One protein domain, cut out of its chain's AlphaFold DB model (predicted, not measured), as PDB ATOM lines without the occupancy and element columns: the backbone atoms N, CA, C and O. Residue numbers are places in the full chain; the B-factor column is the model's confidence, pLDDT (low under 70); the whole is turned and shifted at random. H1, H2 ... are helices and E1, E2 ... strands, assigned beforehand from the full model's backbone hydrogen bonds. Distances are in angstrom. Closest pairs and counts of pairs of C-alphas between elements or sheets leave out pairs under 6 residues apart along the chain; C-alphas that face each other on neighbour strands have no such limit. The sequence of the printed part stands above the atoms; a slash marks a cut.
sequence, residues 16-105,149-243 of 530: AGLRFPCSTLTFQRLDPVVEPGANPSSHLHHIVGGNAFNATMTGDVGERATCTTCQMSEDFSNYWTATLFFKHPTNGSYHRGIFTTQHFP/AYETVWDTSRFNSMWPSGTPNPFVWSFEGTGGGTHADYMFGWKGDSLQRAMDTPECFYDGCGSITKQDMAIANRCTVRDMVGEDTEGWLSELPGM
ATOM      1  N   ALA A  16      89.991  62.319 -46.157       63.97
ATOM      2  CA  ALA A  16      89.697  63.729 -45.921       63.97
ATOM      3  C   ALA A  16      89.290  63.880 -44.446       63.97
ATOM      4  O   ALA A  16      88.510  63.068 -43.940       63.97
ATOM      5  N   GLY A  17      89.844  64.862 -43.728       69.88
ATOM      6  CA  GLY A  17      89.567  65.049 -42.305       69.88
ATOM      7  C   GLY A  17      89.722  66.497 -41.849       69.88
ATOM      8  O   GLY A  17      90.748  67.132 -42.054       69.88
ATOM      9  N   LEU A  18      88.709  67.023 -41.170       76.69
ATOM     10  CA  LEU A  18      88.736  68.374 -40.615       76.69
ATOM     11  C   LEU A  18      89.093  68.321 -39.127       76.69
ATOM     12  O   LEU A  18      88.460  67.595 -38.368       76.69
ATOM     13  N   ARG A  19      90.082  69.116 -38.706       79.69
ATOM     14  CA  ARG A  19      90.347  69.409 -37.290       79.69
ATOM     15  C   ARG A  19      90.573  70.906 -37.154       79.69
ATOM     16  O   ARG A  19      91.539  71.419 -37.709       79.69
ATOM     17  N   PHE A  20      89.691  71.587 -36.436       82.81
ATOM     18  CA  PHE A  20      89.715  73.040 -36.290       82.81
ATOM     19  C   PHE A  20      89.303  73.449 -34.871       82.81
ATOM     20  O   PHE A  20      88.551  72.721 -34.222       82.81
ATOM     21  N   PRO A  21      89.803  74.586 -34.363       87.44
ATOM     22  CA  PRO A  21      89.422  75.084 -33.051       87.44
ATOM     23  C   PRO A  21      88.060  75.790 -33.090       87.44
ATOM     24  O   PRO A  21      87.712  76.462 -34.067       87.44
ATOM     25  N   CYS A  22      87.336  75.702 -31.975       89.19
ATOM     26  CA  CYS A  22      86.198  76.559 -31.657       89.19
ATOM     27  C   CYS A  22      86.391  77.157 -30.260       89.19
ATOM     28  O   CYS A  22      86.935  76.497 -29.372       89.19
ATOM     29  N   SER A  23      85.958  78.398 -30.054       90.12
ATOM     30  CA  SER A  23      85.907  79.005 -28.724       90.12
ATOM     31  C   SER A  23      84.595  78.676 -28.015       90.12
ATOM     32  O   SER A  23      83.616  78.252 -28.635       90.12
ATOM     33  N   THR A  24      84.555  78.895 -26.702       90.25
ATOM     34  CA  THR A  24      83.330  78.763 -25.906       90.25
ATOM     35  C   THR A  24      82.247  79.707 -26.412       90.25
ATOM     36  O   THR A  24      82.493  80.907 -26.517       90.25
ATOM     37  N   LEU A  25      81.055  79.167 -26.678       92.69
ATOM     38  CA  LEU A  25      79.848  79.960 -26.896       92.69
ATOM     39  C   LEU A  25      79.195  80.299 -25.554       92.69
ATOM     40  O   LEU A  25      78.905  81.461 -25.290       92.69
ATOM     41  N   THR A  26      78.972  79.290 -24.704       92.06
ATOM     42  CA  THR A  26      78.391  79.469 -23.364       92.06
ATOM     43  C   THR A  26      78.575  78.219 -22.494       92.06
ATOM     44  O   THR A  26      78.804  77.125 -23.011       92.06
ATOM     45  N   PHE A  27      78.428  78.375 -21.176       89.81
ATOM     46  CA  PHE A  27      78.159  77.274 -20.246       89.81
ATOM     47  C   PHE A  27      76.730  77.414 -19.732       89.81
ATOM     48  O   PHE A  27      76.425  78.420 -19.101       89.81
ATOM     49  N   GLN A  28      75.843  76.471 -20.044       92.56
ATOM     50  CA  GLN A  28      74.439  76.509 -19.610       92.56
ATOM     51  C   GLN A  28      73.910  75.087 -19.405       92.56
ATOM     52  O   GLN A  28      74.354  74.157 -20.076       92.56
ATOM     53  N   ARG A  29      72.968  74.921 -18.471       92.12
ATOM     54  CA  ARG A  29      72.228  73.669 -18.266       92.12
ATOM     55  C   ARG A  29      71.092  73.569 -19.272       92.12
ATOM     56  O   ARG A  29      69.937  73.820 -18.933       92.12
ATOM     57  N   LEU A  30      71.435  73.299 -20.525       92.81
ATOM     58  CA  LEU A  30      70.474  73.108 -21.603       92.81
ATOM     59  C   LEU A  30      70.903  71.918 -22.445       92.81
ATOM     60  O   LEU A  30      72.032  71.880 -22.928       92.81
ATOM     61  N   ASP A  31      69.972  70.996 -22.669       91.56
ATOM     62  CA  ASP A  31      70.190  69.825 -23.508       91.56
ATOM     63  C   ASP A  31      69.010  69.635 -24.472       91.56
ATOM     64  O   ASP A  31      68.079  68.886 -24.188       91.56
ATOM     65  N   PRO A  32      68.988  70.349 -25.608       91.75
ATOM     66  CA  PRO A  32      67.856  70.319 -26.526       91.75
ATOM     67  C   PRO A  32      67.670  68.982 -27.260       91.75
ATOM     68  O   PRO A  32      66.667  68.844 -27.959       91.75
ATOM     69  N   VAL A  33      68.607  68.033 -27.129       88.94
ATOM     70  CA  VAL A  33      68.537  66.689 -27.730       88.94
ATOM     71  C   VAL A  33      68.086  65.655 -26.698       88.94
ATOM     72  O   VAL A  33      67.177  64.878 -26.979       88.94
ATOM     73  N   VAL A  34      68.675  65.652 -25.499       87.81
ATOM     74  CA  VAL A  34      68.335  64.677 -24.446       87.81
ATOM     75  C   VAL A  34      67.129  65.125 -23.615       87.81
ATOM     76  O   VAL A  34      66.284  64.301 -23.263       87.81
ATOM     77  N   GLU A  35      67.001  66.425 -23.340       88.19
ATOM     78  CA  GLU A  35      65.908  67.023 -22.562       88.19
ATOM     79  C   GLU A  35      65.263  68.221 -23.299       88.19
ATOM     80  O   GLU A  35      65.315  69.362 -22.821       88.19
ATOM     81  N   PRO A  36      64.629  68.006 -24.473       89.50
ATOM     82  CA  PRO A  36      64.116  69.098 -25.295       89.50
ATOM     83  C   PRO A  36      63.131  70.001 -24.537       89.50
ATOM     84  O   PRO A  36      62.091  69.557 -24.051       89.50
ATOM     85  N   GLY A  37      63.435  71.300 -24.476       88.38
ATOM     86  CA  GLY A  37      62.618  72.314 -23.800       88.38
ATOM     87  C   GLY A  37      62.838  72.437 -22.291       88.38
ATOM     88  O   GLY A  37      62.273  73.354 -21.693       88.38
ATOM     89  N   ALA A  38      63.660  71.580 -21.676       89.00
ATOM     90  CA  ALA A  38      64.041  71.733 -20.277       89.00
ATOM     91  C   ALA A  38      64.933  72.971 -20.094       89.00
ATOM     92  O   ALA A  38      65.894  73.189 -20.832       89.00
ATOM     93  N   ASN A  39      64.594  73.801 -19.107       89.44
ATOM     94  CA  ASN A  39      65.380  74.964 -18.714       89.44
ATOM     95  C   ASN A  39      65.204  75.202 -17.200       89.44
ATOM     96  O   ASN A  39      64.180  75.771 -16.803       89.44
ATOM     97  N   PRO A  40      66.155  74.767 -16.355       88.75
ATOM     98  CA  PRO A  40      67.407  74.089 -16.712       88.75
ATOM     99  C   PRO A  40      67.251  72.569 -16.956       88.75
ATOM    100  O   PRO A  40      66.300  71.963 -16.469       88.75
ATOM    101  N   SER A  41      68.191  71.959 -17.686       88.31
ATOM    102  CA  SER A  41      68.350  70.495 -17.827       88.31
ATOM    103  C   SER A  41      69.122  69.878 -16.647       88.31
ATOM    104  O   SER A  41      69.630  70.597 -15.781       88.31
ATOM    105  N   SER A  42      69.240  68.547 -16.598       85.56
ATOM    106  CA  SER A  42      69.852  67.799 -15.480       85.56
ATOM    107  C   SER A  42      71.318  68.124 -15.173       85.56
ATOM    108  O   SER A  42      71.818  67.761 -14.114       85.56
ATOM    109  N   HIS A  43      72.068  68.763 -16.073       85.88
ATOM    110  CA  HIS A  43      73.461  69.110 -15.791       85.88
ATOM    111  C   HIS A  43      74.025  70.183 -16.716       85.88
ATOM    112  O   HIS A  43      73.394  70.578 -17.690       85.88
ATOM    113  N   LEU A  44      75.207  70.708 -16.361       88.38
ATOM    114  CA  LEU A  44      75.835  71.821 -17.064       88.38
ATOM    115  C   LEU A  44      76.603  71.354 -18.297       88.38
ATOM    116  O   LEU A  44      77.533  70.549 -18.185       88.38
ATOM    117  N   HIS A  45      76.351  71.996 -19.435       91.44
ATOM    118  CA  HIS A  45      77.086  71.742 -20.667       91.44
ATOM    119  C   HIS A  45      78.041  72.873 -21.033       91.44
ATOM    120  O   HIS A  45      77.745  74.056 -20.855       91.44
ATOM    121  N   HIS A  46      79.191  72.497 -21.592       90.75
ATOM    122  CA  HIS A  46      80.057  73.393 -22.352       90.75
ATOM    123  C   HIS A  46      79.608  73.374 -23.808       90.75
ATOM    124  O   HIS A  46      79.641  72.315 -24.434       90.75
ATOM    125  N   ILE A  47      79.198  74.528 -24.331       92.50
ATOM    126  CA  ILE A  47      78.606  74.652 -25.664       92.50
ATOM    127  C   ILE A  47      79.515  75.495 -26.565       92.50
ATOM    128  O   ILE A  47      80.013  76.551 -26.154       92.50
ATOM    129  N   VAL A  48      79.695  75.053 -27.812       94.50
ATOM    130  CA  VAL A  48      80.407  75.770 -28.884       94.50
ATOM    131  C   VAL A  48      79.618  75.729 -30.202       94.50
ATOM    132  O   VAL A  48      78.679  74.943 -30.359       94.50
ATOM    133  N   GLY A  49      80.005  76.574 -31.159       95.00
ATOM    134  CA  GLY A  49      79.445  76.620 -32.508       95.00
ATOM    135  C   GLY A  49      78.516  77.811 -32.751       95.00
ATOM    136  O   GLY A  49      78.818  78.935 -32.341       95.00
ATOM    137  N   GLY A  50      77.411  77.580 -33.465       96.00
ATOM    138  CA  GLY A  50      76.483  78.619 -33.921       96.00
ATOM    139  C   GLY A  50      75.649  79.274 -32.811       96.00
ATOM    140  O   GLY A  50      75.225  78.625 -31.859       96.00
ATOM    141  N   ASN A  51      75.310  80.558 -32.948       95.38
ATOM    142  CA  ASN A  51      74.475  81.266 -31.959       95.38
ATOM    143  C   ASN A  51      72.958  80.986 -32.041       95.38
ATOM    144  O   ASN A  51      72.175  81.688 -31.403       95.38
ATOM    145  N   ALA A  52      72.531  79.974 -32.801       94.56
ATOM    146  CA  ALA A  52      71.140  79.510 -32.831       94.56
ATOM    147  C   ALA A  52      70.787  78.534 -31.687       94.56
ATOM    148  O   ALA A  52      69.640  78.079 -31.614       94.56
ATOM    149  N   PHE A  53      71.748  78.213 -30.813       95.25
ATOM    150  CA  PHE A  53      71.560  77.319 -29.669       95.25
ATOM    151  C   PHE A  53      70.454  77.813 -28.726       95.25
ATOM    152  O   PHE A  53      70.399  78.997 -28.384       95.25
ATOM    153  N   ASN A  54      69.563  76.914 -28.307       93.06
ATOM    154  CA  ASN A  54      68.422  77.238 -27.449       93.06
ATOM    155  C   ASN A  54      67.918  75.977 -26.721       93.06
ATOM    156  O   ASN A  54      68.214  74.871 -27.151       93.06
ATOM    157  N   ALA A  55      67.107  76.136 -25.670       90.81
ATOM    158  CA  ALA A  55      66.484  75.033 -24.925       90.81
ATOM    159  C   ALA A  55      65.622  74.116 -25.813       90.81
ATOM    160  O   ALA A  55      65.452  72.934 -25.536       90.81
ATOM    161  N   THR A  56      65.078  74.659 -26.902       89.44
ATOM    162  CA  THR A  56      64.396  73.894 -27.947       89.44
ATOM    163  C   THR A  56      64.984  74.267 -29.298       89.44
ATOM    164  O   THR A  56      64.998  75.440 -29.679       89.44
ATOM    165  N   MET A  57      65.446  73.269 -30.047       86.31
ATOM    166  CA  MET A  57      66.055  73.464 -31.358       86.31
ATOM    167  C   MET A  57      65.260  72.699 -32.412       86.31
ATOM    168  O   MET A  57      65.370  71.487 -32.526       86.31
ATOM    169  N   THR A  58      64.443  73.419 -33.182       82.19
ATOM    170  CA  THR A  58      63.686  72.869 -34.315       82.19
ATOM    171  C   THR A  58      64.095  73.538 -35.622       82.19
ATOM    172  O   THR A  58      64.515  74.700 -35.642       82.19
ATOM    173  N   GLY A  59      63.956  72.800 -36.725       84.00
ATOM    174  CA  GLY A  59      64.348  73.269 -38.054       84.00
ATOM    175  C   GLY A  59      65.864  73.416 -38.227       84.00
ATOM    176  O   GLY A  59      66.648  72.998 -37.378       84.00
ATOM    177  N   ASP A  60      66.267  74.019 -39.343       85.75
ATOM    178  CA  ASP A  60      67.676  74.179 -39.703       85.75
ATOM    179  C   ASP A  60      68.355  75.237 -38.815       85.75
ATOM    180  O   ASP A  60      67.921  76.392 -38.725       85.75
ATOM    181  N   VAL A  61      69.397  74.834 -38.092       88.56
ATOM    182  CA  VAL A  61      70.181  75.726 -37.224       88.56
ATOM    183  C   VAL A  61      71.169  76.572 -38.025       88.56
ATOM    184  O   VAL A  61      71.426  77.713 -37.639       88.56
ATOM    185  N   GLY A  62      71.659  76.065 -39.159       88.56
ATOM    186  CA  GLY A  62      72.606  76.756 -40.029       88.56
ATOM    187  C   GLY A  62      71.995  77.959 -40.746       88.56
ATOM    188  O   GLY A  62      72.681  78.957 -40.968       88.56
ATOM    189  N   GLU A  63      70.689  77.908 -41.016       88.81
ATOM    190  CA  GLU A  63      69.921  79.031 -41.573       88.81
ATOM    191  C   GLU A  63      69.564  80.098 -40.525       88.81
ATOM    192  O   GLU A  63      69.419  81.278 -40.844       88.81
ATOM    193  N   ARG A  64      69.417  79.707 -39.252       91.56
ATOM    194  CA  ARG A  64      69.026  80.623 -38.165       91.56
ATOM    195  C   ARG A  64      70.212  81.317 -37.507       91.56
ATOM    196  O   ARG A  64      70.056  82.413 -36.968       91.56
ATOM    197  N   ALA A  65      71.378  80.681 -37.507       93.31
ATOM    198  CA  ALA A  65      72.565  81.218 -36.868       93.31
ATOM    199  C   ALA A  65      73.190  82.352 -37.699       93.31
ATOM    200  O   ALA A  65      73.329  82.284 -38.922       93.31
ATOM    201  N   THR A  66      73.609  83.408 -37.008       94.38
ATOM    202  CA  THR A  66      74.225  84.605 -37.608       94.38
ATOM    203  C   THR A  66      75.733  84.670 -37.381       94.38
ATOM    204  O   THR A  66      76.429  85.353 -38.128       94.38
ATOM    205  N   CYS A  67      76.257  83.933 -36.400       94.75
ATOM    206  CA  CYS A  67      77.690  83.764 -36.163       94.75
ATOM    207  C   CYS A  67      78.004  82.357 -35.637       94.75
ATOM    208  O   CYS A  67      77.097  81.632 -35.225       94.75
ATOM    209  N   THR A  68      79.291  81.998 -35.630       96.25
ATOM    210  CA  THR A  68      79.821  80.753 -35.054       96.25
ATOM    211  C   THR A  68      81.110  81.019 -34.279       96.25
ATOM    212  O   THR A  68      81.894  81.893 -34.665       96.25
ATOM    213  N   THR A  69      81.341  80.266 -33.202       95.31
ATOM    214  CA  THR A  69      82.598  80.298 -32.437       95.31
ATOM    215  C   THR A  69      83.712  79.436 -33.040       95.31
ATOM    216  O   THR A  69      84.811  79.381 -32.489       95.31
ATOM    217  N   CYS A  70      83.465  78.769 -34.168       92.62
ATOM    218  CA  CYS A  70      84.439  77.919 -34.850       92.62
ATOM    219  C   CYS A  70      85.279  78.676 -35.891       92.62
ATOM    220  O   CYS A  70      84.812  79.627 -36.518       92.62
ATOM    221  N   GLN A  71      86.520  78.231 -36.121       91.56
ATOM    222  CA  GLN A  71      87.401  78.797 -37.158       91.56
ATOM    223  C   GLN A  71      86.787  78.697 -38.566       91.56
ATOM    224  O   GLN A  71      86.993  79.580 -39.402       91.56
ATOM    225  N   MET A  72      86.031  77.628 -38.834       90.56
ATOM    226  CA  MET A  72      85.309  77.433 -40.090       90.56
ATOM    227  C   MET A  72      84.060  78.317 -40.086       90.56
ATOM    228  O   MET A  72      83.071  78.013 -39.430       90.56
ATOM    229  N   SER A  73      84.105  79.429 -40.820       90.44
ATOM    230  CA  SER A  73      83.036  80.444 -40.813       90.44
ATOM    231  C   SER A  73      81.725  79.985 -41.468       90.44
ATOM    232  O   SER A  73      80.708  80.664 -41.358       90.44
ATOM    233  N   GLU A  74      81.752  78.835 -42.146       90.75
ATOM    234  CA  GLU A  74      80.601  78.184 -42.782       90.75
ATOM    235  C   GLU A  74      79.976  77.079 -41.903       90.75
ATOM    236  O   GLU A  74      78.933  76.532 -42.266       90.75
ATOM    237  N   ASP A  75      80.581  76.776 -40.746       92.31
ATOM    238  CA  ASP A  75      80.091  75.791 -39.780       92.31
ATOM    239  C   ASP A  75      79.289  76.467 -38.662       92.31
ATOM    240  O   ASP A  75      79.844  77.028 -37.714       92.31
ATOM    241  N   PHE A  76      77.962  76.407 -38.768       94.38
ATOM    242  CA  PHE A  76      77.032  76.922 -37.762       94.38
ATOM    243  C   PHE A  76      76.425  75.807 -36.909       94.38
ATOM    244  O   PHE A  76      75.410  76.016 -36.245       94.38
ATOM    245  N   SER A  77      77.041  74.625 -36.926       94.69
ATOM    246  CA  SER A  77      76.634  73.507 -36.085       94.69
ATOM    247  C   SER A  77      76.739  73.866 -34.605       94.69
ATOM    248  O   SER A  77      77.464  74.786 -34.220       94.69
ATOM    249  N   ASN A  78      76.038  73.119 -33.758       94.62
ATOM    250  CA  ASN A  78      76.174  73.214 -32.310       94.62
ATOM    251  C   ASN A  78      76.763  71.923 -31.749       94.62
ATOM    252  O   ASN A  78      76.342  70.832 -32.132       94.62
ATOM    253  N   TYR A  79      77.713  72.072 -30.828       92.94
ATOM    254  CA  TYR A  79      78.365  70.974 -30.123       92.94
ATOM    255  C   TYR A  79      78.303  71.257 -28.630       92.94
ATOM    256  O   TYR A  79      78.660  72.361 -28.205       92.94
ATOM    257  N   TRP A  80      77.867  70.285 -27.837       91.50
ATOM    258  CA  TRP A  80      77.855  70.436 -26.389       91.50
ATOM    259  C   TRP A  80      78.167  69.131 -25.668       91.50
ATOM    260  O   TRP A  80      77.903  68.047 -26.171       91.50
ATOM    261  N   THR A  81      78.799  69.245 -24.500       88.62
ATOM    262  CA  THR A  81      79.186  68.112 -23.643       88.62
ATOM    263  C   THR A  81      79.002  68.485 -22.184       88.62
ATOM    264  O   THR A  81      79.179  69.651 -21.825       88.62
ATOM    265  N   ALA A  82      78.745  67.495 -21.328       86.88
ATOM    266  CA  ALA A  82      78.767  67.687 -19.878       86.88
ATOM    267  C   ALA A  82      80.086  68.339 -19.414       86.88
ATOM    268  O   ALA A  82      81.168  67.994 -19.899       86.88
ATOM    269  N   THR A  83      80.008  69.271 -18.465       84.75
ATOM    270  CA  THR A  83      81.167  70.011 -17.945       84.75
ATOM    271  C   THR A  83      81.832  69.256 -16.796       84.75
ATOM    272  O   THR A  83      81.161  68.809 -15.864       84.75
ATOM    273  N   LEU A  84      83.164  69.157 -16.815       80.81
ATOM    274  CA  LEU A  84      83.933  68.590 -15.703       80.81
ATOM    275  C   LEU A  84      84.440  69.670 -14.746       80.81
ATOM    276  O   LEU A  84      84.971  70.693 -15.181       80.81
ATOM    277  N   PHE A  85      84.363  69.391 -13.446       82.19
ATOM    278  CA  PHE A  85      84.859  70.226 -12.356       82.19
ATOM    279  C   PHE A  85      85.957  69.521 -11.549       82.19
ATOM    280  O   PHE A  85      85.855  68.354 -11.215       82.19
ATOM    281  N   PHE A  86      87.005  70.243 -11.183       82.50
ATOM    282  CA  PHE A  86      87.933  69.957 -10.099       82.50
ATOM    283  C   PHE A  86      87.295  70.341  -8.761       82.50
ATOM    284  O   PHE A  86      86.973  71.509  -8.544       82.50
ATOM    285  N   LYS A  87      87.146  69.379  -7.853       83.25
ATOM    286  CA  LYS A  87      86.757  69.603  -6.461       83.25
ATOM    287  C   LYS A  87      88.007  69.786  -5.610       83.25
ATOM    288  O   LYS A  87      88.824  68.875  -5.474       83.25
ATOM    289  N   HIS A  88      88.148  70.960  -5.013       79.44
ATOM    290  CA  HIS A  88      89.295  71.294  -4.190       79.44
ATOM    291  C   HIS A  88      89.310  70.439  -2.913       79.44
ATOM    292  O   HIS A  88      88.318  70.389  -2.179       79.44
ATOM    293  N   PRO A  89      90.430  69.757  -2.614       76.94
ATOM    294  CA  PRO A  89      90.433  68.662  -1.647       76.94
ATOM    295  C   PRO A  89      90.269  69.104  -0.191       76.94
ATOM    296  O   PRO A  89      89.898  68.283   0.641       76.94
ATOM    297  N   THR A  90      90.550  70.370   0.143       78.81
ATOM    298  CA  THR A  90      90.518  70.838   1.542       78.81
ATOM    299  C   THR A  90      89.304  71.685   1.900       78.81
ATOM    300  O   THR A  90      88.883  71.665   3.051       78.81
ATOM    301  N   ASN A  91      88.730  72.420   0.948       81.12
ATOM    302  CA  ASN A  91      87.584  73.310   1.188       81.12
ATOM    303  C   ASN A  91      86.326  72.880   0.408       81.12
ATOM    304  O   ASN A  91      85.274  73.478   0.593       81.12
ATOM    305  N   GLY A  92      86.427  71.861  -0.455       81.88
ATOM    306  CA  GLY A  92      85.303  71.294  -1.195       81.88
ATOM    307  C   GLY A  92      84.769  72.136  -2.356       81.88
ATOM    308  O   GLY A  92      83.815  71.684  -2.981       81.88
ATOM    309  N   SER A  93      85.352  73.302  -2.661       83.88
ATOM    310  CA  SER A  93      84.888  74.172  -3.754       83.88
ATOM    311  C   SER A  93      85.195  73.588  -5.133       83.88
ATOM    312  O   SER A  93      86.164  72.847  -5.293       83.88
ATOM    313  N   TYR A  94      84.422  73.958  -6.149       81.81
ATOM    314  CA  TYR A  94      84.517  73.398  -7.500       81.81
ATOM    315  C   TYR A  94      85.065  74.412  -8.512       81.81
ATOM    316  O   TYR A  94      84.721  75.586  -8.446       81.81
ATOM    317  N   HIS A  95      85.887  73.969  -9.468       79.00
ATOM    318  CA  HIS A  95      86.398  74.784 -10.582       79.00
ATOM    319  C   HIS A  95      86.589  73.928 -11.846       79.00
ATOM    320  O   HIS A  95      87.097  72.828 -11.748       79.00
ATOM    321  N   ARG A  96      86.249  74.377 -13.057       78.50
ATOM    322  CA  ARG A  96      86.225  73.513 -14.272       78.50
ATOM    323  C   ARG A  96      87.604  72.978 -14.751       78.50
ATOM    324  O   ARG A  96      88.574  73.739 -14.692       78.50
ATOM    325  N   GLY A  97      87.682  71.738 -15.293       64.88
ATOM    326  CA  GLY A  97      88.803  71.250 -16.150       64.88
ATOM    327  C   GLY A  97      88.978  69.718 -16.402       64.88
ATOM    328  O   GLY A  97      88.741  68.966 -15.472       64.88
ATOM    329  N   ILE A  98      89.411  69.268 -17.617       65.00
ATOM    330  CA  ILE A  98      90.220  68.054 -18.023       65.00
ATOM    331  C   ILE A  98      90.602  68.072 -19.539       65.00
ATOM    332  O   ILE A  98      90.656  69.146 -20.098       65.00
ATOM    333  N   PHE A  99      90.974  66.975 -20.218       60.12
ATOM    334  CA  PHE A  99      90.887  66.774 -21.682       60.12
ATOM    335  C   PHE A  99      89.941  65.593 -21.954       60.12
ATOM    336  O   PHE A  99      90.192  64.504 -21.431       60.12
ATOM    337  N   THR A 100      88.889  65.769 -22.752       72.88
ATOM    338  CA  THR A 100      88.007  64.673 -23.182       72.88
ATOM    339  C   THR A 100      87.813  64.655 -24.685       72.88
ATOM    340  O   THR A 100      87.871  65.682 -25.357       72.88
ATOM    341  N   THR A 101      87.609  63.454 -25.220       75.00
ATOM    342  CA  THR A 101      87.280  63.248 -26.628       75.00
ATOM    343  C   THR A 101      86.036  62.383 -26.711       75.00
ATOM    344  O   THR A 101      86.059  61.233 -26.274       75.00
ATOM    345  N   GLN A 102      84.965  62.919 -27.288       83.88
ATOM    346  CA  GLN A 102      83.738  62.185 -27.572       83.88
ATOM    347  C   GLN A 102      83.667  61.862 -29.066       83.88
ATOM    348  O   GLN A 102      83.892  62.721 -29.919       83.88
ATOM    349  N   HIS A 103      83.380  60.601 -29.388       83.94
ATOM    350  CA  HIS A 103      83.250  60.124 -30.763       83.94
ATOM    351  C   HIS A 103      81.786  59.872 -31.095       83.94
ATOM    352  O   HIS A 103      81.128  59.081 -30.417       83.94
ATOM    353  N   PHE A 104      81.308  60.501 -32.166       87.81
ATOM    354  CA  PHE A 104      79.936  60.344 -32.626       87.81
ATOM    355  C   PHE A 104      79.797  59.116 -33.539       87.81
ATOM    356  O   PHE A 104      80.754  58.748 -34.234       87.81
ATOM    357  N   PRO A 105      78.618  58.474 -33.567       89.88
ATOM    358  CA  PRO A 105      78.282  57.466 -34.569       89.88
ATOM    359  C   PRO A 105      78.503  57.964 -36.009       89.88
ATOM    360  O   PRO A 105      78.170  59.099 -36.335       89.88
ATOM    361  N   ALA A 149      84.450  63.978 -34.153       84.12
ATOM    362  CA  ALA A 149      85.033  63.873 -32.826       84.12
ATOM    363  C   ALA A 149      85.039  65.260 -32.194       84.12
ATOM    364  O   ALA A 149      85.535  66.209 -32.798       84.12
ATOM    365  N   TYR A 150      84.490  65.360 -30.990       83.50
ATOM    366  CA  TYR A 150      84.504  66.587 -30.212       83.50
ATOM    367  C   TYR A 150      85.588  66.470 -29.146       83.50
ATOM    368  O   TYR A 150      85.565  65.554 -28.326       83.50
ATOM    369  N   GLU A 151      86.589  67.344 -29.221       81.12
ATOM    370  CA  GLU A 151      87.696  67.401 -28.270       81.12
ATOM    371  C   GLU A 151      87.506  68.609 -27.364       81.12
ATOM    372  O   GLU A 151      87.650  69.751 -27.799       81.12
ATOM    373  N   THR A 152      87.229  68.357 -26.090       76.69
ATOM    374  CA  THR A 152      87.175  69.422 -25.096       76.69
ATOM    375  C   THR A 152      88.487  69.443 -24.329       76.69
ATOM    376  O   THR A 152      88.861  68.468 -23.676       76.69
ATOM    377  N   VAL A 153      89.223  70.550 -24.441       70.62
ATOM    378  CA  VAL A 153      90.533  70.732 -23.808       70.62
ATOM    379  C   VAL A 153      90.431  71.814 -22.748       70.62
ATOM    380  O   VAL A 153      90.116  72.962 -23.048       70.62
ATOM    381  N   TRP A 154      90.765  71.465 -21.517       73.88
ATOM    382  CA  TRP A 154      90.886  72.399 -20.415       73.88
ATOM    383  C   TRP A 154      92.306  72.356 -19.833       73.88
ATOM    384  O   TRP A 154      92.955  71.310 -19.754       73.88
ATOM    385  N   ASP A 155      92.785  73.510 -19.380       72.81
ATOM    386  CA  ASP A 155      94.102  73.658 -18.763       72.81
ATOM    387  C   ASP A 155      94.096  73.152 -17.310       72.81
ATOM    388  O   ASP A 155      93.770  73.884 -16.374       72.81
ATOM    389  N   THR A 156      94.470  71.886 -17.113       75.94
ATOM    390  CA  THR A 156      94.559  71.272 -15.777       75.94
ATOM    391  C   THR A 156      95.850  71.594 -15.034       75.94
ATOM    392  O   THR A 156      95.945  71.313 -13.838       75.94
ATOM    393  N   SER A 157      96.837  72.208 -15.698       75.94
ATOM    394  CA  SER A 157      98.145  72.493 -15.098       75.94
ATOM    395  C   SER A 157      98.028  73.400 -13.870       75.94
ATOM    396  O   SER A 157      98.798  73.268 -12.917       75.94
ATOM    397  N   ARG A 158      96.994  74.250 -13.846       77.50
ATOM    398  CA  ARG A 158      96.663  75.172 -12.753       77.50
ATOM    399  C   ARG A 158      96.298  74.473 -11.442       77.50
ATOM    400  O   ARG A 158      96.400  75.092 -10.387       77.50
ATOM    401  N   PHE A 159      95.914  73.198 -11.493       78.88
ATOM    402  CA  PHE A 159      95.519  72.419 -10.315       78.88
ATOM    403  C   PHE A 159      96.615  71.462  -9.828       78.88
ATOM    404  O   PHE A 159      96.429  70.794  -8.813       78.88
ATOM    405  N   ASN A 160      97.771  71.401 -10.501       78.38
ATOM    406  CA  ASN A 160      98.846  70.456 -10.167       78.38
ATOM    407  C   ASN A 160      99.343  70.597  -8.720       78.38
ATOM    408  O   ASN A 160      99.621  69.596  -8.067       78.38
ATOM    409  N   SER A 161      99.440  71.824  -8.204       82.88
ATOM    410  CA  SER A 161      99.847  72.090  -6.814       82.88
ATOM    411  C   SER A 161      98.750  71.783  -5.790       82.88
ATOM    412  O   SER A 161      99.035  71.694  -4.597       82.88
ATOM    413  N   MET A 162      97.506  71.620  -6.246       81.00
ATOM    414  CA  MET A 162      96.322  71.410  -5.412       81.00
ATOM    415  C   MET A 162      95.919  69.937  -5.329       81.00
ATOM    416  O   MET A 162      95.006  69.619  -4.577       81.00
ATOM    417  N   TRP A 163      96.573  69.040  -6.076       80.44
ATOM    418  CA  TRP A 163      96.311  67.601  -6.048       80.44
ATOM    419  C   TRP A 163      97.474  66.843  -5.384       80.44
ATOM    420  O   TRP A 163      98.505  66.602  -6.015       80.44
ATOM    421  N   PRO A 164      97.345  66.451  -4.101       75.88
ATOM    422  CA  PRO A 164      98.401  65.726  -3.412       75.88
ATOM    423  C   PRO A 164      98.574  64.318  -3.986       75.88
ATOM    424  O   PRO A 164      97.609  63.561  -4.132       75.88
ATOM    425  N   SER A 165      99.823  63.934  -4.251       72.19
ATOM    426  CA  SER A 165     100.166  62.588  -4.713       72.19
ATOM    427  C   SER A 165      99.614  61.519  -3.759       72.19
ATOM    428  O   SER A 165      99.924  61.528  -2.570       72.19
ATOM    429  N   GLY A 166      98.834  60.573  -4.291       73.50
ATOM    430  CA  GLY A 166      98.225  59.475  -3.529       73.50
ATOM    431  C   GLY A 166      96.781  59.715  -3.069       73.50
ATOM    432  O   GLY A 166      96.202  58.826  -2.451       73.50
ATOM    433  N   THR A 167      96.185  60.870  -3.380       75.75
ATOM    434  CA  THR A 167      94.762  61.150  -3.112       75.75
ATOM    435  C   THR A 167      93.853  60.721  -4.277       75.75
ATOM    436  O   THR A 167      94.331  60.637  -5.414       75.75
ATOM    437  N   PRO A 168      92.554  60.426  -4.030       78.31
ATOM    438  CA  PRO A 168      91.592  60.093  -5.084       78.31
ATOM    439  C   PRO A 168      91.496  61.166  -6.175       78.31
ATOM    440  O   PRO A 168      91.865  62.319  -5.954       78.31
ATOM    441  N   ASN A 169      90.983  60.782  -7.350       79.75
ATOM    442  CA  ASN A 169      90.754  61.703  -8.463       79.75
ATOM    443  C   ASN A 169      89.880  62.894  -8.003       79.75
ATOM    444  O   ASN A 169      88.740  62.657  -7.601       79.75
ATOM    445  N   PRO A 170      90.377  64.144  -8.062       80.81
ATOM    446  CA  PRO A 170      89.627  65.313  -7.614       80.81
ATOM    447  C   PRO A 170      88.626  65.811  -8.663       80.81
ATOM    448  O   PRO A 170      87.873  66.739  -8.389       80.81
ATOM    449  N   PHE A 171      88.613  65.234  -9.868       83.88
ATOM    450  CA  PHE A 171      87.726  65.655 -10.944       83.88
ATOM    451  C   PHE A 171      86.375  64.921 -10.914       83.88
ATOM    452  O   PHE A 171      86.322  63.696 -10.795       83.88
ATOM    453  N   VAL A 172      85.293  65.682 -11.064       79.88
ATOM    454  CA  VAL A 172      83.888  65.278 -10.953       79.88
ATOM    455  C   VAL A 172      83.082  65.848 -12.117       79.88
ATOM    456  O   VAL A 172      83.218  67.021 -12.463       79.88
ATOM    457  N   TRP A 173      82.237  65.017 -12.724       80.38
ATOM    458  CA  TRP A 173      81.283  65.454 -13.745       80.38
ATOM    459  C   TRP A 173      80.156  66.244 -13.091       80.38
ATOM    460  O   TRP A 173      79.640  65.830 -12.055       80.38
ATOM    461  N   SER A 174      79.779  67.375 -13.692       79.12
ATOM    462  CA  SER A 174      78.469  67.972 -13.436       79.12
ATOM    463  C   SER A 174      77.454  67.011 -14.037       79.12
ATOM    464  O   SER A 174      77.284  66.975 -15.249       79.12
ATOM    465  N   PHE A 175      76.918  66.130 -13.200       75.94
ATOM    466  CA  PHE A 175      75.935  65.116 -13.555       75.94
ATOM    467  C   PHE A 175      75.083  64.829 -12.314       75.94
ATOM    468  O   PHE A 175      75.631  64.641 -11.226       75.94
ATOM    469  N   GLU A 176      73.762  64.803 -12.467       64.88
ATOM    470  CA  GLU A 176      72.827  64.437 -11.399       64.88
ATOM    471  C   GLU A 176      72.763  62.897 -11.248       64.88
ATOM    472  O   GLU A 176      72.493  62.175 -12.207       64.88
ATOM    473  N   GLY A 177      73.009  62.363 -10.041       59.59
ATOM    474  CA  GLY A 177      72.874  60.927  -9.719       59.59
ATOM    475  C   GLY A 177      74.133  60.241  -9.158       59.59
ATOM    476  O   GLY A 177      75.146  60.871  -8.879       59.59
ATOM    477  N   THR A 178      74.067  58.916  -8.948       48.84
ATOM    478  CA  THR A 178      75.119  58.119  -8.266       48.84
ATOM    479  C   THR A 178      76.150  57.472  -9.201       48.84
ATOM    480  O   THR A 178      77.077  56.805  -8.735       48.84
ATOM    481  N   GLY A 179      76.011  57.650 -10.518       53.88
ATOM    482  CA  GLY A 179      76.920  57.114 -11.533       53.88
ATOM    483  C   GLY A 179      77.660  58.228 -12.271       53.88
ATOM    484  O   GLY A 179      77.048  59.200 -12.692       53.88
ATOM    485  N   GLY A 180      78.975  58.086 -12.453       57.19
ATOM    486  CA  GLY A 180      79.742  58.987 -13.315       57.19
ATOM    487  C   GLY A 180      79.473  58.687 -14.792       57.19
ATOM    488  O   GLY A 180      79.672  57.554 -15.228       57.19
ATOM    489  N   GLY A 181      79.057  59.697 -15.557       67.12
ATOM    490  CA  GLY A 181      78.813  59.606 -16.997       67.12
ATOM    491  C   GLY A 181      79.168  60.910 -17.712       67.12
ATOM    492  O   GLY A 181      79.220  61.971 -17.101       67.12
ATOM    493  N   THR A 182      79.458  60.817 -19.007       75.31
ATOM    494  CA  THR A 182      79.633  61.963 -19.908       75.31
ATOM    495  C   THR A 182      78.982  61.609 -21.235       75.31
ATOM    496  O   THR A 182      79.062  60.457 -21.675       75.31
ATOM    497  N   HIS A 183      78.352  62.582 -21.877       83.06
ATOM    498  CA  HIS A 183      77.882  62.483 -23.249       83.06
ATOM    499  C   HIS A 183      78.225  63.770 -23.995       83.06
ATOM    500  O   HIS A 183      78.636  64.764 -23.391       83.06
ATOM    501  N   ALA A 184      78.096  63.714 -25.314       86.94
ATOM    502  CA  ALA A 184      78.149  64.887 -26.158       86.94
ATOM    503  C   ALA A 184      77.090  64.768 -27.243       86.94
ATOM    504  O   ALA A 184      76.839  63.673 -27.754       86.94
ATOM    505  N   ASP A 185      76.547  65.911 -27.619       88.94
ATOM    506  CA  ASP A 185      75.534  66.038 -28.646       88.94
ATOM    507  C   ASP A 185      76.049  66.938 -29.765       88.94
ATOM    508  O   ASP A 185      76.908  67.812 -29.578       88.94
ATOM    509  N   TYR A 186      75.529  66.682 -30.957       90.12
ATOM    510  CA  TYR A 186      75.898  67.385 -32.168       90.12
ATOM    511  C   TYR A 186      74.651  67.658 -32.992       90.12
ATOM    512  O   TYR A 186      73.931  66.732 -33.361       90.12
ATOM    513  N   MET A 187      74.439  68.928 -33.321       89.31
ATOM    514  CA  MET A 187      73.388  69.361 -34.231       89.31
ATOM    515  C   MET A 187      74.027  69.950 -35.485       89.31
ATOM    516  O   MET A 187      74.707  70.975 -35.414       89.31
ATOM    517  N   PHE A 188      73.811  69.294 -36.625       90.81
ATOM    518  CA  PHE A 188      74.392  69.677 -37.911       90.81
ATOM    519  C   PHE A 188      73.894  71.054 -38.379       90.81
ATOM    520  O   PHE A 188      72.688  71.285 -38.439       90.81
ATOM    521  N   GLY A 189      74.817  71.941 -38.760       90.69
ATOM    522  CA  GLY A 189      74.513  73.301 -39.221       90.69
ATOM    523  C   GLY A 189      75.482  73.850 -40.269       90.69
ATOM    524  O   GLY A 189      75.678  75.062 -40.346       90.69
ATOM    525  N   TRP A 190      76.134  72.996 -41.060       90.25
ATOM    526  CA  TRP A 190      76.994  73.463 -42.153       90.25
ATOM    527  C   TRP A 190      76.162  74.111 -43.262       90.25
ATOM    528  O   TRP A 190      75.154  73.552 -43.691       90.25
ATOM    529  N   LYS A 191      76.592  75.275 -43.760       87.50
ATOM    530  CA  LYS A 191      75.841  76.009 -44.792       87.50
ATOM    531  C   LYS A 191      75.962  75.367 -46.168       87.50
ATOM    532  O   LYS A 191      77.071  75.188 -46.677       87.50
ATOM    533  N   GLY A 192      74.824  75.103 -46.808       87.19
ATOM    534  CA  GLY A 192      74.770  74.597 -48.179       87.19
ATOM    535  C   GLY A 192      75.596  73.320 -48.373       87.19
ATOM    536  O   GLY A 192      75.459  72.359 -47.625       87.19
ATOM    537  N   ASP A 193      76.470  73.314 -49.381       86.94
ATOM    538  CA  ASP A 193      77.331  72.175 -49.724       86.94
ATOM    539  C   ASP A 193      78.728  72.231 -49.079       86.94
ATOM    540  O   ASP A 193      79.591  71.421 -49.414       86.94
ATOM    541  N   SER A 194      78.979  73.171 -48.163       87.38
ATOM    542  CA  SER A 194      80.319  73.457 -47.622       87.38
ATOM    543  C   SER A 194      81.018  72.232 -47.022       87.38
ATOM    544  O   SER A 194      82.177  71.972 -47.355       87.38
ATOM    545  N   LEU A 195      80.318  71.425 -46.214       86.06
ATOM    546  CA  LEU A 195      80.890  70.184 -45.680       86.06
ATOM    547  C   LEU A 195      81.194  69.175 -46.793       86.06
ATOM    548  O   LEU A 195      82.232  68.519 -46.757       86.06
ATOM    549  N   GLN A 196      80.318  69.057 -47.792       85.44
ATOM    550  CA  GLN A 196      80.519  68.133 -48.909       85.44
ATOM    551  C   GLN A 196      81.750  68.538 -49.732       85.44
ATOM    552  O   GLN A 196      82.618  67.704 -49.974       85.44
ATOM    553  N   ARG A 197      81.898  69.834 -50.048       85.38
ATOM    554  CA  ARG A 197      83.091  70.383 -50.718       85.38
ATOM    555  C   ARG A 197      84.374  70.059 -49.949       85.38
ATOM    556  O   ARG A 197      85.384  69.696 -50.554       85.38
ATOM    557  N   ALA A 198      84.326  70.144 -48.623       79.88
ATOM    558  CA  ALA A 198      85.456  69.810 -47.766       79.88
ATOM    559  C   ALA A 198      85.798  68.315 -47.768       79.88
ATOM    560  O   ALA A 198      86.970  67.952 -47.814       79.88
ATOM    561  N   MET A 199      84.786  67.443 -47.718       80.00
ATOM    562  CA  MET A 199      84.973  65.988 -47.698       80.00
ATOM    563  C   MET A 199      85.405  65.424 -49.055       80.00
ATOM    564  O   MET A 199      86.139  64.438 -49.098       80.00
ATOM    565  N   ASP A 200      85.002  66.061 -50.155       79.38
ATOM    566  CA  ASP A 200      85.391  65.661 -51.512       79.38
ATOM    567  C   ASP A 200      86.838  66.048 -51.857       79.38
ATOM    568  O   ASP A 200      87.400  65.545 -52.835       79.38
ATOM    569  N   THR A 201      87.468  66.911 -51.050       71.38
ATOM    570  CA  THR A 201      88.802  67.446 -51.338       71.38
ATOM    571  C   THR A 201      89.871  66.841 -50.410       71.38
ATOM    572  O   THR A 201      89.815  67.007 -49.192       71.38
ATOM    573  N   PRO A 202      90.915  66.180 -50.947       63.94
ATOM    574  CA  PRO A 202      91.935  65.487 -50.147       63.94
ATOM    575  C   PRO A 202      92.938  66.416 -49.435       63.94
ATOM    576  O   PRO A 202      93.835  65.934 -48.750       63.94
ATOM    577  N   GLU A 203      92.819  67.736 -49.597       67.69
ATOM    578  CA  GLU A 203      93.687  68.747 -48.966       67.69
ATOM    579  C   GLU A 203      93.380  68.979 -47.478       67.69
ATOM    580  O   GLU A 203      94.142  69.630 -46.762       67.69
ATOM    581  N   CYS A 204      92.257  68.446 -47.001       64.00
ATOM    582  CA  CYS A 204      91.754  68.728 -45.675       64.00
ATOM    583  C   CYS A 204      92.430  67.879 -44.596       64.00
ATOM    584  O   CYS A 204      92.060  66.724 -44.381       64.00
ATOM    585  N   PHE A 205      93.424  68.483 -43.931       61.69
ATOM    586  CA  PHE A 205      93.935  68.104 -42.610       61.69
ATOM    587  C   PHE A 205      94.501  69.350 -41.895       61.69
ATOM    588  O   PHE A 205      95.338  70.058 -42.459       61.69
ATOM    589  N   TYR A 206      94.040  69.639 -40.670       59.25
ATOM    590  CA  TYR A 206      94.319  70.893 -39.938       59.25
ATOM    591  C   TYR A 206      94.014  72.156 -40.772       59.25
ATOM    592  O   TYR A 206      92.866  72.405 -41.133       59.25
ATOM    593  N   ASP A 207      95.041  72.937 -41.119       55.91
ATOM    594  CA  ASP A 207      94.922  74.209 -41.832       55.91
ATOM    595  C   ASP A 207      94.874  74.053 -43.363       55.91
ATOM    596  O   ASP A 207      94.724  75.047 -44.073       55.91
ATOM    597  N   GLY A 208      94.956  72.829 -43.890       59.91
ATOM    598  CA  GLY A 208      95.052  72.566 -45.332       59.91
ATOM    599  C   GLY A 208      93.781  72.814 -46.157       59.91
ATOM    600  O   GLY A 208      93.865  72.844 -47.380       59.91
ATOM    601  N   CYS A 209      92.616  73.027 -45.532       68.50
ATOM    602  CA  CYS A 209      91.367  73.244 -46.272       68.50
ATOM    603  C   CYS A 209      91.298  74.639 -46.890       68.50
ATOM    604  O   CYS A 209      90.911  75.594 -46.213       68.50
ATOM    605  N   GLY A 210      91.660  74.751 -48.169       67.50
ATOM    606  CA  GLY A 210      91.421  75.947 -48.978       67.50
ATOM    607  C   GLY A 210      89.983  76.031 -49.497       67.50
ATOM    608  O   GLY A 210      89.520  77.112 -49.848       67.50
ATOM    609  N   SER A 211      89.268  74.903 -49.513       75.19
ATOM    610  CA  SER A 211      87.878  74.781 -49.967       75.19
ATOM    611  C   SER A 211      86.814  75.355 -49.014       75.19
ATOM    612  O   SER A 211      85.691  75.598 -49.465       75.19
ATOM    613  N   ILE A 212      87.147  75.613 -47.740       81.56
ATOM    614  CA  ILE A 212      86.249  76.227 -46.742       81.56
ATOM    615  C   ILE A 212      86.761  77.609 -46.329       81.56
ATOM    616  O   ILE A 212      87.950  77.809 -46.075       81.56
ATOM    617  N   THR A 213      85.834  78.552 -46.187       87.56
ATOM    618  CA  THR A 213      86.088  79.907 -45.703       87.56
ATOM    619  C   THR A 213      86.376  79.908 -44.204       87.56
ATOM    620  O   THR A 213      85.577  79.439 -43.384       87.56
ATOM    621  N   LYS A 214      87.504  80.508 -43.825       89.25
ATOM    622  CA  LYS A 214      87.950  80.615 -42.433       89.25
ATOM    623  C   LYS A 214      87.787  82.035 -41.906       89.25
ATOM    624  O   LYS A 214      87.944  83.000 -42.652       89.25
ATOM    625  N   GLN A 215      87.547  82.151 -40.607       91.38
ATOM    626  CA  GLN A 215      87.623  83.406 -39.865       91.38
ATOM    627  C   GLN A 215      88.766  83.366 -38.844       91.38
ATOM    628  O   GLN A 215      89.162  82.300 -38.371       91.38
ATOM    629  N   ASP A 216      89.290  84.540 -38.495       91.06
ATOM    630  CA  ASP A 216      90.231  84.679 -37.385       91.06
ATOM    631  C   ASP A 216      89.526  84.353 -36.056       91.06
ATOM    632  O   ASP A 216      88.362  84.720 -35.856       91.06
ATOM    633  N   MET A 217      90.215  83.691 -35.123       90.75
ATOM    634  CA  MET A 217      89.613  83.331 -33.835       90.75
ATOM    635  C   MET A 217      89.206  84.558 -33.008       90.75
ATOM    636  O   MET A 217      88.249  84.484 -32.249       90.75
ATOM    637  N   ALA A 218      89.834  85.722 -33.196       89.00
ATOM    638  CA  ALA A 218      89.391  86.976 -32.590       89.00
ATOM    639  C   ALA A 218      88.027  87.457 -33.123       89.00
ATOM    640  O   ALA A 218      87.350  88.239 -32.452       89.00
ATOM    641  N   ILE A 219      87.619  87.022 -34.322       91.88
ATOM    642  CA  ILE A 219      86.267  87.230 -34.859       91.88
ATOM    643  C   ILE A 219      85.310  86.217 -34.237       91.88
ATOM    644  O   ILE A 219      84.288  86.625 -33.687       91.88
ATOM    645  N   ALA A 220      85.680  84.935 -34.254       92.25
ATOM    646  CA  ALA A 220      84.877  83.847 -33.699       92.25
ATOM    647  C   ALA A 220      84.536  84.068 -32.209       92.25
ATOM    648  O   ALA A 220      83.385  83.915 -31.805       92.25
ATOM    649  N   ASN A 221      85.500  84.557 -31.419       90.00
ATOM    650  CA  ASN A 221      85.348  84.871 -29.993       90.00
ATOM    651  C   ASN A 221      84.298  85.958 -29.689       90.00
ATOM    652  O   ASN A 221      83.944  86.150 -28.528       90.00
ATOM    653  N   ARG A 222      83.826  86.712 -30.694       92.38
ATOM    654  CA  ARG A 222      82.761  87.716 -30.519       92.38
ATOM    655  C   ARG A 222      81.361  87.127 -30.647       92.38
ATOM    656  O   ARG A 222      80.394  87.837 -30.379       92.38
ATOM    657  N   CYS A 223      81.241  85.878 -31.092       93.75
ATOM    658  CA  CYS A 223      79.955  85.216 -31.204       93.75
ATOM    659  C   CYS A 223      79.436  84.842 -29.815       93.75
ATOM    660  O   CYS A 223      80.124  84.174 -29.047       93.75
ATOM    661  N   THR A 224      78.224  85.284 -29.494       92.50
ATOM    662  CA  THR A 224      77.595  85.055 -28.194       92.50
ATOM    663  C   THR A 224      76.159  84.587 -28.370       92.50
ATOM    664  O   THR A 224      75.508  84.853 -29.385       92.50
ATOM    665  N   VAL A 225      75.661  83.887 -27.356       93.81
ATOM    666  CA  VAL A 225      74.249  83.539 -27.197       93.81
ATOM    667  C   VAL A 225      73.752  84.137 -25.883       93.81
ATOM    668  O   VAL A 225      74.538  84.418 -24.979       93.81
ATOM    669  N   ARG A 226      72.443  84.371 -25.780       91.31
ATOM    670  CA  ARG A 226      71.835  84.854 -24.539       91.31
ATOM    671  C   ARG A 226      72.029  83.816 -23.429       91.31
ATOM    672  O   ARG A 226      71.833  82.624 -23.665       91.31
ATOM    673  N   ASP A 227      72.334  84.277 -22.222       88.31
ATOM    674  CA  ASP A 227      72.190  83.459 -21.019       88.31
ATOM    675  C   ASP A 227      70.697  83.226 -20.737       88.31
ATOM    676  O   ASP A 227      69.925  84.171 -20.551       88.31
ATOM    677  N   MET A 228      70.270  81.970 -20.828       92.75
ATOM    678  CA  MET A 228      68.875  81.546 -20.700       92.75
ATOM    679  C   MET A 228      68.572  80.925 -19.340       92.75
ATOM    680  O   MET A 228      67.393  80.820 -18.999       92.75
ATOM    681  N   VAL A 229      69.606  80.514 -18.604       89.56
ATOM    682  CA  VAL A 229      69.479  79.816 -17.321       89.56
ATOM    683  C   VAL A 229      69.719  80.786 -16.162       89.56
ATOM    684  O   VAL A 229      68.995  80.736 -15.171       89.56
ATOM    685  N   GLY A 230      70.675  81.716 -16.292       84.75
ATOM    686  CA  GLY A 230      70.977  82.699 -15.246       84.75
ATOM    687  C   GLY A 230      71.678  82.111 -14.016       84.75
ATOM    688  O   GLY A 230      71.542  82.656 -12.923       84.75
ATOM    689  N   GLU A 231      72.390  80.992 -14.175       84.19
ATOM    690  CA  GLU A 231      73.150  80.334 -13.107       84.19
ATOM    691  C   GLU A 231      74.605  80.813 -13.056       84.19
ATOM    692  O   GLU A 231      75.244  81.026 -14.089       84.19
ATOM    693  N   ASP A 232      75.156  80.930 -11.843       83.31
ATOM    694  CA  ASP A 232      76.584  81.188 -11.677       83.31
ATOM    695  C   ASP A 232      77.382  79.930 -12.025       83.31
ATOM    696  O   ASP A 232      77.260  78.879 -11.390       83.31
ATOM    697  N   THR A 233      78.190  80.040 -13.070       83.75
ATOM    698  CA  THR A 233      79.012  78.940 -13.572       83.75
ATOM    699  C   THR A 233      80.500  79.247 -13.468       83.75
ATOM    700  O   THR A 233      81.313  78.362 -13.749       83.75
ATOM    701  N   GLU A 234      80.876  80.462 -13.066       82.25
ATOM    702  CA  GLU A 234      82.241  80.972 -13.141       82.25
ATOM    703  C   GLU A 234      82.958  80.951 -11.784       82.25
ATOM    704  O   GLU A 234      82.369  81.069 -10.716       82.25
ATOM    705  N   GLY A 235      84.287  80.828 -11.819       83.44
ATOM    706  CA  GLY A 235      85.112  80.859 -10.610       83.44
ATOM    707  C   GLY A 235      84.998  79.607  -9.729       83.44
ATOM    708  O   GLY A 235      84.867  78.488 -10.224       83.44
ATOM    709  N   TRP A 236      85.162  79.803  -8.414       82.94
ATOM    710  CA  TRP A 236      85.054  78.740  -7.413       82.94
ATOM    711  C   TRP A 236      83.619  78.641  -6.911       82.94
ATOM    712  O   TRP A 236      83.171  79.495  -6.149       82.94
ATOM    713  N   LEU A 237      82.932  77.573  -7.297       86.31
ATOM    714  CA  LEU A 237      81.548  77.332  -6.903       86.31
ATOM    715  C   LEU A 237      81.492  76.569  -5.573       86.31
ATOM    716  O   LEU A 237      82.321  75.692  -5.310       86.31
ATOM    717  N   SER A 238      80.511  76.890  -4.728       84.00
ATOM    718  CA  SER A 238      80.256  76.170  -3.469       84.00
ATOM    719  C   SER A 238      79.574  74.817  -3.684       84.00
ATOM    720  O   SER A 238      79.751  73.902  -2.883       84.00
ATOM    721  N   GLU A 239      78.824  74.685  -4.773       82.88
ATOM    722  CA  GLU A 239      78.127  73.473  -5.194       82.88
ATOM    723  C   GLU A 239      78.208  73.327  -6.715       82.88
ATOM    724  O   GLU A 239      78.534  74.282  -7.422       82.88
ATOM    725  N   LEU A 240      77.966  72.119  -7.224       84.00
ATOM    726  CA  LEU A 240      77.861  71.921  -8.667       84.00
ATOM    727  C   LEU A 240      76.553  72.555  -9.165       84.00
ATOM    728  O   LEU A 240      75.520  72.367  -8.516       84.00
ATOM    729  N   PRO A 241      76.565  73.237 -10.324       84.69
ATOM    730  CA  PRO A 241      75.338  73.698 -10.965       84.69
ATOM    731  C   PRO A 241      74.342  72.541 -11.113       84.69
ATOM    732  O   PRO A 241      74.725  71.452 -11.548       84.69
ATOM    733  N   GLY A 242      73.095  72.765 -10.692       76.19
ATOM    734  CA  GLY A 242      72.038  71.744 -10.619       76.19
ATOM    735  C   GLY A 242      71.833  71.054  -9.270       76.19
ATOM    736  O   GLY A 242      70.745  70.549  -9.023       76.19
ATOM    737  N   MET A 243      72.794  71.107  -8.342       73.06
ATOM    738  CA  MET A 243      72.770  70.275  -7.122       73.06
ATOM    739  C   MET A 243      72.250  70.985  -5.850       73.06
ATOM    740  O   MET A 243      72.522  70.545  -4.731       73.06
TER     741      MET A 243
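Overview. This is residues 16 to 105 and 149 to 243 of the 530 residues of the protein "NodB homology domain-containing protein" of Monosporascus sp. MG133 (UniProt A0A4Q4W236). Little regular structure is present: loops surround a twisted sheet, E1-E2-E3-E9, with E6-E7 crossed over part of it as a sandwich and a small sheet, E5-E4-E8, beyond one end. Of 185 printed residues, 61 are in named elements, E1 E2 H1 E3 to E7 H2 E8 E9 H3 H4 along the chain; the class is mixed, the sheets antiparallel. It is compact, radius of gyration of the C-alphas 17.6 A, spanning 52 by 36 by 31 A.

Arrangement. E1, residues 24 to 28, and E2, residues 45 to 49, form a hairpin, N 25 and O 47 being 2.9 A apart. In H2, residues 156 to 162, 0 of 3 O i to N i+4 but 3 of 4 O i to N i+3 pairs are within hydrogen-bond range.

Along the chain. E1 begins at C-alpha 24, (83.330, 78.763, -25.906). H4, residues 217 to 220, ends at (84.877, 83.847, -33.699).

Size, cuts and confidence. The cut omits residues 106 to 148; C-alphas 105 and 149 are 9.5 A apart. pLDDT is under 70 at 20 residues.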